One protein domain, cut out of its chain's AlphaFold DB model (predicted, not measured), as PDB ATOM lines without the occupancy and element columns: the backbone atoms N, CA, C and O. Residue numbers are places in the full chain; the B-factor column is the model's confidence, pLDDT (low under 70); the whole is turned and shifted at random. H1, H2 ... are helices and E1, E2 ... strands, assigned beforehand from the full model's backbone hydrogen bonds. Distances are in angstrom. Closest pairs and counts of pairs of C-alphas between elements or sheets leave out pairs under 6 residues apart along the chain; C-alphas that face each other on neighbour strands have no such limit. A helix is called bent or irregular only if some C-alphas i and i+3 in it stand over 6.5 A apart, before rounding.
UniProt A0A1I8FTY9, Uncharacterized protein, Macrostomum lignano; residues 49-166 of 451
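What this domain is: This is residues 49 to 166 of the 451 residues of an uncharacterized protein of Macrostomum lignano (UniProt A0A1I8FTY9). Three small units, each a pair of strands with one short helix packed on it, stand at the corners of a loose triangle: E2 and E3 with H2, E4 and E5 with H3, and E1 and E6 with H1; the link from E3 to H3, between the first two of these, is long, while those from H1 to E2 and from E5 to E6 are tight. The E1 and E6 unit, built from early and late parts of the printed chain, lies at one end of the longest axis, and the loop of residues 87 to 102 reaches toward the other end. The printed part has 118 residues, with three named helices and six named strands in the order E1 H1 E2 H2 E3 H3 E4 E5 E6; E1 and E6 are parallel, the other two pairs antiparallel. The class is mixed, helices and strands, with under half of the residues in named elements. The whole is only just compact, close to loose, with a radius of gyration of the C-alphas of 16.2 A and spans of 52 by 35 by 20 A.

How they stand to each other: E2, residues 80 to 86, and E3, residues 112 to 116, are antiparallel neighbours at 138 degrees, with N 80 and O 116 2.9 A apart, within hydrogen-bond range. Residues 85 to 86 of E2 also pair antiparallel with residues 94 to 95. H2, residues 103 to 108, has its closest C-alphas to E3 at Glu 103 and Phe 113, 5.5 A, and to E2 at Cys 106 and Cys 83, 5.6 A. E4, residues 138 to 140, and E5, residues 153 to 156, form a hairpin at 140 degrees, with N 155 and O 138 2.8 A apart. Residues 121 to 122 pair antiparallel with residues 155 to 156 of E5. H3, residues 129 to 134, comes closest to E5 at the C-alphas of Cys 132 and Cys 154, 5.5 A. E3 and E4 have 1 pair of C-alphas within 8 A, Phe 116 and Ala 140 at 7.2 A. E1, residues 60 to 63, and E6, residues 162 to 165, are parallel at 23 degrees, with N 61 and O 162 2.9 A apart. H1, residues 66 to 77, has its closest C-alphas to E6 at Cys 69 and Cys 163, 5.7 A, and is near E1. H1 and H2 are apart, as are H2 and H3. Every O i to N i+4 pair is within hydrogen-bond range in H2 and H3, and 6 of 8 in H1.

Where its parts are: E1 begins at C-alpha 60, (36.851, -3.412, 10.655). H1 is 17.6 A long and irregular, with C-alphas 67 and 70 7.0 A apart. E2 is 19.4 A long, E3 12.3 A. E6 ends at C-alpha 165, (27.633, -2.775, 5.555).

The domain as a whole: The C-alphas of Asp 64 and Asp 90 are the two farthest apart, 52.3 A. The printed part has no cut. The links E2 to H2, E3 to H3 and E4 to E5 are long. Mean pLDDT of the printed part is 89.0, and residues 86 to 96 and 145 to 148 are under 70.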
ATOM      1  N   PRO A  49      32.784 -11.594  18.642       92.31
ATOM      2  CA  PRO A  49      33.930 -11.143  19.441       92.31
ATOM      3  C   PRO A  49      34.496 -12.235  20.360       92.31
ATOM      4  O   PRO A  49      33.752 -13.057  20.894       92.31
ATOM      5  N   TYR A  50      35.820 -12.262  20.540       92.62
ATOM      6  CA  TYR A  50      36.469 -13.287  21.363       92.62
ATOM      7  C   TYR A  50      36.590 -12.843  22.825       92.62
ATOM      8  O   TYR A  50      37.031 -11.734  23.111       92.62
ATOM      9  N   TRP A  51      36.224 -13.713  23.769       92.06
ATOM     10  CA  TRP A  51      36.124 -13.372  25.201       92.06
ATOM     11  C   TRP A  51      37.439 -13.495  25.988       92.06
ATOM     12  O   TRP A  51      37.498 -13.098  27.154       92.06
ATOM     13  N   HIS A  52      38.502 -14.021  25.374       92.38
ATOM     14  CA  HIS A  52      39.834 -14.063  25.979       92.38
ATOM     15  C   HIS A  52      40.808 -13.094  25.299       92.38
ATOM     16  O   HIS A  52      40.659 -12.799  24.113       92.38
ATOM     17  N   PRO A  53      41.851 -12.654  26.023       90.94
ATOM     18  CA  PRO A  53      42.871 -11.776  25.481       90.94
ATOM     19  C   PRO A  53      43.517 -12.331  24.218       90.94
ATOM     20  O   PRO A  53      43.869 -13.512  24.120       90.94
ATOM     21  N   THR A  54      43.685 -11.437  23.253       89.25
ATOM     22  CA  THR A  54      44.223 -11.722  21.930       89.25
ATOM     23  C   THR A  54      45.216 -10.628  21.533       89.25
ATOM     24  O   THR A  54      45.061  -9.481  21.954       89.25
ATOM     25  N   PRO A  55      46.289 -10.946  20.785       87.56
ATOM     26  CA  PRO A  55      47.188  -9.928  20.242       87.56
ATOM     27  C   PRO A  55      46.592  -9.188  19.034       87.56
ATOM     28  O   PRO A  55      47.211  -8.250  18.542       87.56
ATOM     29  N   TRP A  56      45.446  -9.637  18.517       91.12
ATOM     30  CA  TRP A  56      44.781  -9.015  17.379       91.12
ATOM     31  C   TRP A  56      44.012  -7.769  17.818       91.12
ATOM     32  O   TRP A  56      43.339  -7.785  18.845       91.12
ATOM     33  N   LEU A  57      44.108  -6.708  17.021       93.62
ATOM     34  CA  LEU A  57      43.272  -5.518  17.136       93.62
ATOM     35  C   LEU A  57      42.254  -5.552  16.003       93.62
ATOM     36  O   LEU A  57      42.628  -5.808  14.853       93.62
ATOM     37  N   ASP A  58      40.988  -5.302  16.316       94.94
ATOM     38  CA  ASP A  58      39.961  -5.273  15.286       94.94
ATOM     39  C   ASP A  58      40.052  -3.959  14.511       94.94
ATOM     40  O   ASP A  58      40.026  -2.872  15.081       94.94
ATOM     41  N   VAL A  59      40.192  -4.073  13.192       95.62
ATOM     42  CA  VAL A  59      40.257  -2.922  12.284       95.62
ATOM     43  C   VAL A  59      38.864  -2.579  11.776       95.62
ATOM     44  O   VAL A  59      38.428  -1.436  11.874       95.62
ATOM     45  N   ALA A  60      38.170  -3.580  11.233       95.94
ATOM     46  CA  ALA A  60      36.851  -3.412  10.655       95.94
ATOM     47  C   ALA A  60      36.027  -4.697  10.714       95.94
ATOM     48  O   ALA A  60      36.572  -5.802  10.657       95.94
ATOM     49  N   VAL A  61      34.707  -4.530  10.768       95.56
ATOM     50  CA  VAL A  61      33.724  -5.590  10.544       95.56
ATOM     51  C   VAL A  61      32.775  -5.126   9.452       95.56
ATOM     52  O   VAL A  61      32.077  -4.124   9.592       95.56
ATOM     53  N   LEU A  62      32.757  -5.878   8.357       94.12
ATOM     54  CA  LEU A  62      31.810  -5.690   7.271       94.12
ATOM     55  C   LEU A  62      30.686  -6.710   7.472       94.12
ATOM     56  O   LEU A  62      30.905  -7.901   7.263       94.12
ATOM     57  N   THR A  63      29.525  -6.252   7.939       92.69
ATOM     58  CA  THR A  63      28.366  -7.093   8.293       92.69
ATOM     59  C   THR A  63      27.187  -6.812   7.367       92.69
ATOM     60  O   THR A  63      27.045  -5.702   6.864       92.69
ATOM     61  N   ASP A  64      26.330  -7.795   7.124       91.19
ATOM     62  CA  ASP A  64      25.042  -7.608   6.449       91.19
ATOM     63  C   ASP A  64      23.968  -7.021   7.386       91.19
ATOM     64  O   ASP A  64      22.967  -6.477   6.916       91.19
ATOM     65  N   ASN A  65      24.202  -7.052   8.702       93.06
ATOM     66  CA  ASN A  65      23.292  -6.555   9.727       93.06
ATOM     67  C   ASN A  65      23.903  -5.408  10.551       93.06
ATOM     68  O   ASN A  65      24.547  -5.609  11.584       93.06
ATOM     69  N   LEU A  66      23.632  -4.166  10.143       96.19
ATOM     70  CA  LEU A  66      24.125  -2.970  10.843       96.19
ATOM     71  C   LEU A  66      23.590  -2.811  12.278       96.19
ATOM     72  O   LEU A  66      24.192  -2.079  13.065       96.19
ATOM     73  N   ALA A  67      22.497  -3.488  12.649       96.75
ATOM     74  CA  ALA A  67      21.964  -3.423  14.011       96.75
ATOM     75  C   ALA A  67      22.917  -4.042  15.052       96.75
ATOM     76  O   ALA A  67      22.827  -3.719  16.235       96.75
ATOM     77  N   GLU A  68      23.857  -4.888  14.622       94.38
ATOM     78  CA  GLU A  68      24.873  -5.494  15.489       94.38
ATOM     79  C   GLU A  68      26.051  -4.555  15.772       94.38
ATOM     80  O   GLU A  68      26.752  -4.730  16.771       94.38
ATOM     81  N   CYS A  69      26.264  -3.532  14.938       96.88
ATOM     82  CA  CYS A  69      27.433  -2.661  15.029       96.88
ATOM     83  C   CYS A  69      27.642  -2.030  16.418       96.88
ATOM     84  O   CYS A  69      28.772  -2.086  16.900       96.88
ATOM     85  N   PRO A  70      26.620  -1.491  17.121       97.44
ATOM     86  CA  PRO A  70      26.819  -0.949  18.466       97.44
ATOM     87  C   PRO A  70      27.393  -1.977  19.451       97.44
ATOM     88  O   PRO A  70      28.298  -1.659  20.222       97.44
ATOM     89  N   ALA A  71      26.907  -3.221  19.396       96.56
ATOM     90  CA  ALA A  71      27.384  -4.298  20.255       96.56
ATOM     91  C   ALA A  71      28.803  -4.744  19.871       96.56
ATOM     92  O   ALA A  71      29.638  -4.945  20.750       96.56
ATOM     93  N   LEU A  72      29.099  -4.846  18.571       96.38
ATOM     94  CA  LEU A  72      30.422  -5.224  18.068       96.38
ATOM     95  C   LEU A  72      31.492  -4.181  18.410       96.38
ATOM     96  O   LEU A  72      32.572  -4.543  18.874       96.38
ATOM     97  N   VAL A  73      31.185  -2.892  18.240       97.00
ATOM     98  CA  VAL A  73      32.087  -1.788  18.602       97.00
ATOM     99  C   VAL A  73      32.349  -1.782  20.109       97.00
ATOM    100  O   VAL A  73      33.500  -1.672  20.533       97.00
ATOM    101  N   ALA A  74      31.306  -1.961  20.926       96.50
ATOM    102  CA  ALA A  74      31.456  -2.046  22.376       96.50
ATOM    103  C   ALA A  74      32.302  -3.258  22.800       96.50
ATOM    104  O   ALA A  74      33.198  -3.118  23.632       96.50
ATOM    105  N   ALA A  75      32.054  -4.430  22.209       95.75
ATOM    106  CA  ALA A  75      32.788  -5.655  22.508       95.75
ATOM    107  C   ALA A  75      34.267  -5.569  22.102       95.75
ATOM    108  O   ALA A  75      35.123  -6.022  22.856       95.75
ATOM    109  N   SER A  76      34.572  -4.942  20.961       95.44
ATOM    110  CA  SER A  76      35.949  -4.738  20.497       95.44
ATOM    111  C   SER A  76      36.763  -3.845  21.445       95.44
ATOM    112  O   SER A  76      37.952  -4.073  21.647       95.44
ATOM    113  N   ALA A  77      36.127  -2.860  22.093       94.62
ATOM    114  CA  ALA A  77      36.781  -1.971  23.058       94.62
ATOM    115  C   ALA A  77      36.788  -2.501  24.511       94.62
ATOM    116  O   ALA A  77      37.480  -1.943  25.374       94.62
ATOM    117  N   ALA A  78      35.998  -3.536  24.806       95.19
ATOM    118  CA  ALA A  78      35.817  -4.068  26.151       95.19
ATOM    119  C   ALA A  78      37.063  -4.826  26.655       95.19
ATOM    120  O   ALA A  78      37.833  -5.378  25.863       95.19
ATOM    121  N   PRO A  79      37.284  -4.895  27.982       95.44
ATOM    122  CA  PRO A  79      38.313  -5.766  28.523       95.44
ATOM    123  C   PRO A  79      37.959  -7.234  28.307       95.44
ATOM    124  O   PRO A  79      36.842  -7.676  28.575       95.44
ATOM    125  N   THR A  80      38.968  -8.011  27.950       94.44
ATOM    126  CA  THR A  80      38.925  -9.472  28.023       94.44
ATOM    127  C   THR A  80      39.665  -9.938  29.264       94.44
ATOM    128  O   THR A  80      40.492  -9.214  29.820       94.44
ATOM    129  N   HIS A  81      39.379 -11.154  29.722       93.12
ATOM    130  CA  HIS A  81      39.956 -11.656  30.963       93.12
ATOM    131  C   HIS A  81      40.689 -12.978  30.754       93.12
ATOM    132  O   HIS A  81      40.268 -13.839  29.976       93.12
ATOM    133  N   ALA A  82      41.804 -13.149  31.456       91.38
ATOM    134  CA  ALA A  82      42.525 -14.414  31.498       91.38
ATOM    135  C   ALA A  82      43.026 -14.722  32.902       91.38
ATOM    136  O   ALA A  82      43.397 -13.825  33.664       91.38
ATOM    137  N   CYS A  83      43.086 -16.014  33.214       90.25
ATOM    138  CA  CYS A  83      43.744 -16.481  34.416       90.25
ATOM    139  C   CYS A  83      45.268 -16.377  34.272       90.25
ATOM    140  O   CYS A  83      45.852 -16.843  33.291       90.25
ATOM    141  N   VAL A  84      45.920 -15.776  35.264       87.38
ATOM    142  CA  VAL A  84      47.378 -15.680  35.357       87.38
ATOM    143  C   VAL A  84      47.836 -16.356  36.642       87.38
ATOM    144  O   VAL A  84      47.364 -16.022  37.729       87.38
ATOM    145  N   ARG A  85      48.802 -17.271  36.528       80.25
ATOM    146  CA  ARG A  85      49.453 -17.932  37.666       80.25
ATOM    147  C   ARG A  85      50.934 -17.564  37.706       80.25
ATOM    148  O   ARG A  85      51.621 -17.524  36.682       80.25
ATOM    149  N   THR A  86      51.449 -17.289  38.896       69.75
ATOM    150  CA  THR A  86      52.894 -17.194  39.125       69.75
ATOM    151  C   THR A  86      53.465 -18.610  39.158       69.75
ATOM    152  O   THR A  86      52.930 -19.462  39.867       69.75
ATOM    153  N   PHE A  87      54.553 -18.889  38.427       57.44
ATOM    154  CA  PHE A  87      55.399 -20.023  38.818       57.44
ATOM    155  C   PHE A  87      55.894 -19.735  40.244       57.44
ATOM    156  O   PHE A  87      55.976 -18.560  40.601       57.44
ATOM    157  N   ALA A  88      56.164 -20.765  41.048       53.16
ATOM    158  CA  ALA A  88      56.620 -20.659  42.441       53.16
ATOM    159  C   ALA A  88      57.488 -19.412  42.737       53.16
ATOM    160  O   ALA A  88      58.257 -18.986  41.874       53.16
ATOM    161  N   ALA A  89      57.357 -18.881  43.959       49.06
ATOM    162  CA  ALA A  89      57.664 -17.513  44.405       49.06
ATOM    163  C   ALA A  89      58.934 -16.795  43.873       49.06
ATOM    164  O   ALA A  89      58.939 -15.570  43.895       49.06
ATOM    165  N   ASP A  90      59.938 -17.475  43.307       49.69
ATOM    166  CA  ASP A  90      61.275 -16.909  43.054       49.69
ATOM    167  C   ASP A  90      61.824 -17.022  41.610       49.69
ATOM    168  O   ASP A  90      63.009 -16.792  41.387       49.69
ATOM    169  N   SER A  91      61.020 -17.345  40.584       52.03
ATOM    170  CA  SER A  91      61.554 -17.479  39.198       52.03
ATOM    171  C   SER A  91      61.305 -16.294  38.250       52.03
ATOM    172  O   SER A  91      61.809 -16.295  37.126       52.03
ATOM    173  N   GLY A  92      60.482 -15.310  38.634       51.78
ATOM    174  CA  GLY A  92      60.125 -14.165  37.775       51.78
ATOM    175  C   GLY A  92      59.334 -14.507  36.494       51.78
ATOM    176  O   GLY A  92      59.021 -13.614  35.705       51.78
ATOM    177  N   ARG A  93      58.979 -15.782  36.264       52.44
ATOM    178  CA  ARG A  93      58.223 -16.255  35.091       52.44
ATOM    179  C   ARG A  93      56.745 -16.435  35.455       52.44
ATOM    180  O   ARG A  93      56.414 -17.190  36.362       52.44
ATOM    181  N   ARG A  94      55.834 -15.765  34.740       60.28
ATOM    182  CA  ARG A  94      54.375 -15.917  34.916       60.28
ATOM    183  C   ARG A  94      53.776 -16.685  33.738       60.28
ATOM    184  O   ARG A  94      54.140 -16.425  32.590       60.28
ATOM    185  N   LEU A  95      52.871 -17.622  34.026       61.44
ATOM    186  CA  LEU A  95      52.166 -18.434  33.036       61.44
ATOM    187  C   LEU A  95      50.702 -18.013  32.928       61.44
ATOM    188  O   LEU A  95      50.037 -17.690  33.907       61.44
ATOM    189  N   TRP A  96      50.235 -18.025  31.693       64.75
ATOM    190  CA  TRP A  96      48.866 -17.732  31.286       64.75
ATOM    191  C   TRP A  96      48.401 -18.729  30.219       64.75
ATOM    192  O   TRP A  96      47.234 -18.775  29.851       64.75
ATOM    193  N   ALA A  97      49.306 -19.622  29.804       72.31
ATOM    194  CA  ALA A  97      48.963 -20.954  29.343       72.31
ATOM    195  C   ALA A  97      48.581 -21.807  30.562       72.31
ATOM    196  O   ALA A  97      49.378 -22.600  31.059       72.31
ATOM    197  N   VAL A  98      47.379 -21.560  31.071       83.81
ATOM    198  CA  VAL A  98      46.771 -22.273  32.195       83.81
ATOM    199  C   VAL A  98      45.398 -22.800  31.754       83.81
ATOM    200  O   VAL A  98      44.809 -22.214  30.841       83.81
ATOM    201  N   PRO A  99      44.908 -23.913  32.323       88.50
ATOM    202  CA  PRO A  99      43.648 -24.518  31.898       88.50
ATOM    203  C   PRO A  99      42.417 -23.668  32.231       88.50
ATOM    204  O   PRO A  99      41.424 -23.738  31.514       88.50
ATOM    205  N   GLU A 100      42.472 -22.844  33.275       92.44
ATOM    206  CA  GLU A 100      41.312 -22.128  33.792       92.44
ATOM    207  C   GLU A 100      40.840 -21.030  32.826       92.44
ATOM    208  O   GLU A 100      41.564 -20.080  32.509       92.44
ATOM    209  N   ASN A 101      39.591 -21.149  32.372       91.31
ATOM    210  CA  ASN A 101      38.953 -20.221  31.435       91.31
ATOM    211  C   ASN A 101      37.906 -19.305  32.093       91.31
ATOM    212  O   ASN A 101      37.300 -18.481  31.414       91.31
ATOM    213  N   ASN A 102      37.708 -19.426  33.404       92.56
ATOM    214  CA  ASN A 102      36.768 -18.628  34.181       92.56
ATOM    215  C   ASN A 102      37.391 -18.195  35.515       92.56
ATOM    216  O   ASN A 102      38.388 -18.758  35.974       92.56
ATOM    217  N   GLU A 103      36.800 -17.173  36.127       94.00
ATOM    218  CA  GLU A 103      37.296 -16.567  37.363       94.00
ATOM    219  C   GLU A 103      37.271 -17.531  38.554       94.00
ATOM    220  O   GLU A 103      38.233 -17.581  39.320       94.00
ATOM    221  N   PHE A 104      36.204 -18.324  38.682       94.75
ATOM    222  CA  PHE A 104      36.015 -19.239  39.806       94.75
ATOM    223  C   PHE A 104      37.119 -20.299  39.862       94.75
ATOM    224  O   PHE A 104      37.800 -20.430  40.880       94.75
ATOM    225  N   ASP A 105      37.345 -21.012  38.756       93.31
ATOM    226  CA  ASP A 105      38.398 -22.026  38.683       93.31
ATOM    227  C   ASP A 105      39.785 -21.391  38.817       93.31
ATOM    228  O   ASP A 105      40.658 -21.946  39.487       93.31
ATOM    229  N   CYS A 106      39.975 -20.193  38.249       92.56
ATOM    230  CA  CYS A 106      41.223 -19.453  38.388       92.56
ATOM    231  C   CYS A 106      41.556 -19.174  39.858       92.56
ATOM    232  O   CYS A 106      42.656 -19.497  40.308       92.56
ATOM    233  N   ALA A 107      40.604 -18.626  40.619       92.62
ATOM    234  CA  ALA A 107      40.778 -18.325  42.036       92.62
ATOM    235  C   ALA A 107      40.992 -19.601  42.863       92.62
ATOM    236  O   ALA A 107      41.916 -19.667  43.677       92.62
ATOM    237  N   LYS A 108      40.193 -20.644  42.604       93.56
ATOM    238  CA  LYS A 108      40.307 -21.956  43.258       93.56
ATOM    239  C   LYS A 108      41.703 -22.566  43.104       93.56
ATOM    240  O   LYS A 108      42.208 -23.184  44.037       93.56
ATOM    241  N   ASN A 109      42.338 -22.357  41.953       89.75
ATOM    242  CA  ASN A 109      43.662 -22.894  41.641       89.75
ATOM    243  C   ASN A 109      44.809 -21.899  41.914       89.75
ATOM    244  O   ASN A 109      45.922 -22.073  41.402       89.75
ATOM    245  N   GLY A 110      44.559 -20.865  42.728       87.06
ATOM    246  CA  GLY A 110      45.572 -19.904  43.176       87.06
ATOM    247  C   GLY A 110      46.058 -18.947  42.082       87.06
ATOM    248  O   GLY A 110      47.169 -18.423  42.162       87.06
ATOM    249  N   GLY A 111      45.265 -18.759  41.030       88.38
ATOM    250  CA  GLY A 111      45.493 -17.768  39.987       88.38
ATOM    251  C   GLY A 111      44.804 -16.437  40.278       88.38
ATOM    252  O   GLY A 111      43.978 -16.306  41.179       88.38
ATOM    253  N   ARG A 112      45.145 -15.429  39.473       89.88
ATOM    254  CA  ARG A 112      44.461 -14.134  39.437       89.88
ATOM    255  C   ARG A 112      43.791 -13.966  38.082       89.88
ATOM    256  O   ARG A 112      44.459 -14.077  37.055       89.88
ATOM    257  N   PHE A 113      42.497 -13.669  38.081       91.88
ATOM    258  CA  PHE A 113      41.763 -13.341  36.865       91.88
ATOM    259  C   PHE A 113      42.018 -11.868  36.522       91.88
ATOM    260  O   PHE A 113      41.660 -10.970  37.281       91.88
ATOM    261  N   VAL A 114      42.760 -11.618  35.446       91.69
ATOM    262  CA  VAL A 114      43.264 -10.283  35.091       91.69
ATOM    263  C   VAL A 114      42.530  -9.768  33.864       91.69
ATOM    264  O   VAL A 114      42.406 -10.489  32.874       91.69
ATOM    265  N   ALA A 115      42.085  -8.513  33.932       93.94
ATOM    266  CA  ALA A 115      41.527  -7.776  32.807       93.94
ATOM    267  C   ALA A 115      42.642  -7.238  31.898       93.94
ATOM    268  O   ALA A 115      43.598  -6.615  32.367       93.94
ATOM    269  N   PHE A 116      42.484  -7.437  30.595       94.56
ATOM    270  CA  PHE A 116      43.362  -6.938  29.547       94.56
ATOM    271  C   PHE A 116      42.553  -6.132  28.543       94.56
ATOM    272  O   PHE A 116      41.456  -6.525  28.153       94.56
ATOM    273  N   TYR A 117      43.128  -5.022  28.101       95.44
ATOM    274  CA  TYR A 117      42.516  -4.129  27.127       95.44
ATOM    275  C   TYR A 117      43.298  -4.165  25.816       95.44
ATOM    276  O   TYR A 117      44.522  -4.331  25.864       95.44
ATOM    277  N   PRO A 118      42.635  -3.991  24.662       95.19
ATOM    278  CA  PRO A 118      43.328  -3.778  23.399       95.19
ATOM    279  C   PRO A 118      44.086  -2.445  23.438       95.19
ATOM    280  O   PRO A 118      43.600  -1.450  23.983       95.19
ATOM    281  N   TYR A 119      45.295  -2.423  22.882       95.56
ATOM    282  CA  TYR A 119      46.149  -1.237  22.834       95.56
ATOM    283  C   TYR A 119      47.081  -1.287  21.619       95.56
ATOM    284  O   TYR A 119      47.496  -2.371  21.211       95.56
ATOM    285  N   LEU A 120      47.408  -0.121  21.054       94.69
ATOM    286  CA  LEU A 120      48.367   0.012  19.949       94.69
ATOM    287  C   LEU A 120      49.797  -0.183  20.443       94.69
ATOM    288  O   LEU A 120      50.550  -0.996  19.915       94.69
ATOM    289  N   GLU A 121      50.162   0.580  21.470       94.38
ATOM    290  CA  GLU A 121      51.496   0.587  22.052       94.38
ATOM    291  C   GLU A 121      51.472   1.035  23.517       94.38
ATOM    292  O   GLU A 121      50.472   1.552  24.029       94.38
ATOM    293  N   VAL A 122      52.589   0.809  24.206       94.81
ATOM    294  CA  VAL A 122      52.804   1.326  25.558       94.81
ATOM    295  C   VAL A 122      53.506   2.672  25.449       94.81
ATOM    296  O   VAL A 122      54.623   2.738  24.943       94.81
ATOM    297  N   ALA A 123      52.882   3.724  25.977       96.06
ATOM    298  CA  ALA A 123      53.474   5.053  26.070       96.06
ATOM    299  C   ALA A 123      54.522   5.076  27.196       96.06
ATOM    300  O   ALA A 123      54.256   5.537  28.303       96.06
ATOM    301  N   SER A 124      55.715   4.546  26.918       92.56
ATOM    302  CA  SER A 124      56.792   4.326  27.899       92.56
ATOM    303  C   SER A 124      57.286   5.595  28.600       92.56
ATOM    304  O   SER A 124      57.821   5.505  29.700       92.56
ATOM    305  N   ALA A 125      57.076   6.768  27.998       94.00
ATOM    306  CA  ALA A 125      57.386   8.067  28.592       94.00
ATOM    307  C   ALA A 125      56.386   8.517  29.681       94.00
ATOM    308  O   ALA A 125      56.587   9.568  30.285       94.00
ATOM    309  N   ILE A 126      55.294   7.775  29.906       95.62
ATOM    310  CA  ILE A 126      54.280   8.063  30.927       95.62
ATOM    311  C   ILE A 126      54.257   6.915  31.938       95.62
ATOM    312  O   ILE A 126      53.849   5.797  31.622       95.62
ATOM    313  N   ASP A 127      54.655   7.206  33.170       94.94
ATOM    314  CA  ASP A 127      54.865   6.226  34.242       94.94
ATOM    315  C   ASP A 127      53.842   6.316  35.385       94.94
ATOM    316  O   ASP A 127      53.956   5.597  36.377       94.94
ATOM    317  N   ASN A 128      52.830   7.172  35.247       96.81
ATOM    318  CA  ASN A 128      51.793   7.362  36.250       96.81
ATOM    319  C   ASN A 128      50.395   7.468  35.631       96.81
ATOM    320  O   ASN A 128      50.207   7.931  34.503       96.81
ATOM    321  N   GLU A 129      49.405   7.053  36.417       97.69
ATOM    322  CA  GLU A 129      48.001   6.989  36.013       97.69
ATOM    323  C   GLU A 129      47.425   8.364  35.668       97.69
ATOM    324  O   GLU A 129      46.788   8.510  34.630       97.69
ATOM    325  N   ALA A 130      47.708   9.392  36.474       97.81
ATOM    326  CA  ALA A 130      47.154  10.731  36.272       97.81
ATOM    327  C   ALA A 130      47.549  11.327  34.909       97.81
ATOM    328  O   ALA A 130      46.689  11.791  34.158       97.81
ATOM    329  N   ALA A 131      48.834  11.261  34.548       97.62
ATOM    330  CA  ALA A 131      49.319  11.717  33.247       97.62
ATOM    331  C   ALA A 131      48.801  10.845  32.091       97.62
ATOM    332  O   ALA A 131      48.570  11.351  30.992       97.62
ATOM    333  N   CYS A 132      48.590   9.549  32.335       97.81
ATOM    334  CA  CYS A 132      48.008   8.642  31.355       97.81
ATOM    335  C   CYS A 132      46.551   9.010  31.042       97.81
ATOM    336  O   CYS A 132      46.191   9.241  29.885       97.81
ATOM    337  N   SER A 133      45.728   9.151  32.080       97.25
ATOM    338  CA  SER A 133      44.319   9.524  31.962       97.25
ATOM    339  C   SER A 133      44.137  10.924  31.376       97.25
ATOM    340  O   SER A 133      43.223  11.127  30.583       97.25
ATOM    341  N   ALA A 134      45.035  11.870  31.673       97.31
ATOM    342  CA  ALA A 134      45.014  13.210  31.079       97.31
ATOM    343  C   ALA A 134      45.183  13.203  29.546       97.31
ATOM    344  O   ALA A 134      44.733  14.131  28.876       97.31
ATOM    345  N   ARG A 135      45.795  12.155  28.971       96.00
ATOM    346  CA  ARG A 135      45.889  11.948  27.514       96.00
ATOM    347  C   ARG A 135      44.712  11.170  26.919       96.00
ATOM    348  O   ARG A 135      44.708  10.913  25.718       96.00
ATOM    349  N   GLY A 136      43.743  10.757  27.737       95.38
ATOM    350  CA  GLY A 136      42.698   9.816  27.328       95.38
ATOM    351  C   GLY A 136      43.223   8.394  27.099       95.38
ATOM    352  O   GLY A 136      42.564   7.591  26.441       95.38
ATOM    353  N   TYR A 137      44.420   8.079  27.604       97.19
ATOM    354  CA  TYR A 137      45.006   6.743  27.539       97.19
ATOM    355  C   TYR A 137      44.553   5.896  28.730       97.19
ATOM    356  O   TYR A 137      43.939   6.393  29.678       97.19
ATOM    357  N   ARG A 138      44.839   4.592  28.683       96.50
ATOM    358  CA  ARG A 138      44.383   3.643  29.702       96.50
ATOM    359  C   ARG A 138      45.538   3.157  30.567       96.50
ATOM    360  O   ARG A 138      46.492   2.583  30.055       96.50
ATOM    361  N   TRP A 139      45.421   3.311  31.881       97.31
ATOM    362  CA  TRP A 139      46.363   2.738  32.841       97.31
ATOM    363  C   TRP A 139      45.963   1.292  33.170       97.31
ATOM    364  O   TRP A 139      45.014   1.053  33.913       97.31
ATOM    365  N   ALA A 140      46.619   0.308  32.552       95.38
ATOM    366  CA  ALA A 140      46.256  -1.105  32.708       95.38
ATOM    367  C   ALA A 140      47.429  -2.053  32.426       95.38
ATOM    368  O   ALA A 140      48.475  -1.650  31.920       95.38
ATOM    369  N   VAL A 141      47.262  -3.337  32.761       92.81
ATOM    370  CA  VAL A 141      48.288  -4.363  32.530       92.81
ATOM    371  C   VAL A 141      48.402  -4.654  31.024       92.81
ATOM    372  O   VAL A 141      47.416  -5.079  30.416       92.81
ATOM    373  N   PRO A 142      49.582  -4.475  30.396       91.94
ATOM    374  CA  PRO A 142      49.747  -4.733  28.972       91.94
ATOM    375  C   PRO A 142      49.713  -6.235  28.665       91.94
ATOM    376  O   PRO A 142      50.509  -7.021  29.183       91.94
ATOM    377  N   HIS A 143      48.842  -6.631  27.740       88.88
ATOM    378  CA  HIS A 143      48.834  -7.971  27.156       88.88
ATOM    379  C   HIS A 143      50.079  -8.172  26.262       88.88
ATOM    380  O   HIS A 143      50.183  -7.568  25.197       88.88
ATOM    381  N   ARG A 144      51.066  -8.970  26.695       82.50
ATOM    382  CA  ARG A 144      52.332  -9.272  25.979       82.50
ATOM    383  C   ARG A 144      52.535 -10.778  25.779       82.50
ATOM    384  O   ARG A 144      51.897 -11.566  26.427       82.50
ATOM    385  N   HIS A 145      53.475 -11.257  24.970       68.94
ATOM    386  CA  HIS A 145      53.754 -12.712  24.957       68.94
ATOM    387  C   HIS A 145      54.380 -13.210  26.284       68.94
ATOM    388  O   HIS A 145      54.241 -14.371  26.670       68.94
ATOM    389  N   ARG A 146      55.127 -12.349  26.988       66.38
ATOM    390  CA  ARG A 146      55.749 -12.647  28.288       66.38
ATOM    391  C   ARG A 146      55.383 -11.544  29.283       66.38
ATOM    392  O   ARG A 146      55.821 -10.410  29.119       66.38
ATOM    393  N   LEU A 147      54.596 -11.880  30.305       69.94
ATOM    394  CA  LEU A 147      54.321 -11.008  31.454       69.94
ATOM    395  C   LEU A 147      55.378 -11.287  32.527       69.94
ATOM    396  O   LEU A 147      55.330 -12.320  33.193       69.94
ATOM    397  N   SER A 148      56.343 -10.384  32.686       65.88
ATOM    398  CA  SER A 148      57.286 -10.412  33.816       65.88
ATOM    399  C   SER A 148      56.640  -9.865  35.096       65.88
ATOM    400  O   SER A 148      56.904 -10.348  36.199       65.88
ATOM    401  N   SER A 149      55.715  -8.912  34.966       75.06
ATOM    402  CA  SER A 149      54.969  -8.308  36.069       75.06
ATOM    403  C   SER A 149      53.489  -8.136  35.715       75.06
ATOM    404  O   SER A 149      53.116  -8.176  34.547       75.06
ATOM    405  N   LEU A 150      52.644  -7.958  36.733       84.38
ATOM    406  CA  LEU A 150      51.261  -7.478  36.577       84.38
ATOM    407  C   LEU A 150      51.177  -5.974  36.876       84.38
ATOM    408  O   LEU A 150      50.158  -5.500  37.371       84.38
ATOM    409  N   GLN A 151      52.275  -5.246  36.654       88.81
ATOM    410  CA  GLN A 151      52.270  -3.804  36.848       88.81
ATOM    411  C   GLN A 151      51.519  -3.145  35.687       88.81
ATOM    412  O   GLN A 151      51.740  -3.528  34.531       88.81
ATOM    413  N   PRO A 152      50.619  -2.193  35.977       93.69
ATOM    414  CA  PRO A 152      49.985  -1.402  34.941       93.69
ATOM    415  C   PRO A 152      51.015  -0.513  34.236       93.69
ATOM    416  O   PRO A 152      52.068  -0.185  34.782       93.69
ATOM    417  N   ALA A 153      50.698  -0.143  33.002       95.50
ATOM    418  CA  ALA A 153      51.434   0.826  32.209       95.50
ATOM    419  C   ALA A 153      50.438   1.717  31.463       95.50
ATOM    420  O   ALA A 153      49.248   1.394  31.376       95.50
ATOM    421  N   CYS A 154      50.924   2.818  30.893       97.56
ATOM    422  CA  CYS A 154      50.078   3.674  30.081       97.56
ATOM    423  C   CYS A 154      49.909   3.105  28.666       97.56
ATOM    424  O   CYS A 154      50.871   3.014  27.903       97.56
ATOM    425  N   LEU A 155      48.688   2.696  28.330       97.19
ATOM    426  CA  LEU A 155      48.336   2.030  27.080       97.19
ATOM    427  C   LEU A 155      47.629   3.003  26.132       97.19
ATOM    428  O   LEU A 155      46.599   3.582  26.490       97.19
ATOM    429  N   VAL A 156      48.154   3.140  24.914       97.31
ATOM    430  CA  VAL A 156      47.518   3.932  23.853       97.31
ATOM    431  C   VAL A 156      46.343   3.128  23.281       97.31
ATOM    432  O   VAL A 156      46.572   2.032  22.758       97.31
ATOM    433  N   PRO A 157      45.092   3.614  23.378       95.94
ATOM    434  CA  PRO A 157      43.938   2.893  22.854       95.94
ATOM    435  C   PRO A 157      43.982   2.832  21.317       95.94
ATOM    436  O   PRO A 157      44.451   3.783  20.685       95.94
ATOM    437  N   PRO A 158      43.499   1.742  20.696       95.44
ATOM    438  CA  PRO A 158      43.312   1.703  19.250       95.44
ATOM    439  C   PRO A 158      42.174   2.635  18.811       95.44
ATOM    440  O   PRO A 158      41.325   2.998  19.634       95.44
ATOM    441  N   PRO A 159      42.117   3.008  17.518       95.00
ATOM    442  CA  PRO A 159      40.922   3.611  16.950       95.00
ATOM    443  C   PRO A 159      39.705   2.699  17.172       95.00
ATOM    444  O   PRO A 159      39.869   1.476  17.238       95.00
ATOM    445  N   PRO A 160      38.491   3.262  17.275       94.31
ATOM    446  CA  PRO A 160      37.276   2.463  17.329       94.31
ATOM    447  C   PRO A 160      37.163   1.524  16.124       94.31
ATOM    448  O   PRO A 160      37.566   1.886  15.017       94.31
ATOM    449  N   LEU A 161      36.568   0.350  16.343       96.38
ATOM    450  CA  LEU A 161      36.221  -0.586  15.279       96.38
ATOM    451  C   LEU A 161      35.386   0.110  14.193       96.38
ATOM    452  O   LEU A 161      34.343   0.695  14.497       96.38
ATOM    453  N   ASP A 162      35.788  -0.033  12.932       97.25
ATOM    454  CA  ASP A 162      34.984   0.423  11.799       97.25
ATOM    455  C   ASP A 162      33.950  -0.646  11.407       97.25
ATOM    456  O   ASP A 162      34.284  -1.680  10.826       97.25
ATOM    457  N   CYS A 163      32.683  -0.433  11.764       96.50
ATOM    458  CA  CYS A 163      31.597  -1.354  11.436       96.50
ATOM    459  C   CYS A 163      30.755  -0.803  10.282       96.50
ATOM    460  O   CYS A 163      30.118   0.244  10.418       96.50
ATOM    461  N   ARG A 164      30.747  -1.507   9.146       95.75
ATOM    462  CA  ARG A 164      30.072  -1.072   7.912       95.75
ATOM    463  C   ARG A 164      29.249  -2.192   7.294       95.75
ATOM    464  O   ARG A 164      29.424  -3.364   7.621       95.75
ATOM    465  N   LEU A 165      28.382  -1.817   6.356       94.50
ATOM    466  CA  LEU A 165      27.633  -2.775   5.555       94.50
ATOM    467  C   LEU A 165      28.593  -3.529   4.626       94.50
ATOM    468  O   LEU A 165      29.388  -2.908   3.916       94.50
ATOM    469  N   ALA A 166      28.510  -4.856   4.619       91.25
ATOM    470  CA  ALA A 166      29.250  -5.691   3.689       91.25
ATOM    471  C   ALA A 166      28.793  -5.430   2.245       91.25
ATOM    472  O   ALA A 166      27.591  -5.456   1.966       91.25
TER     473      ALA A 166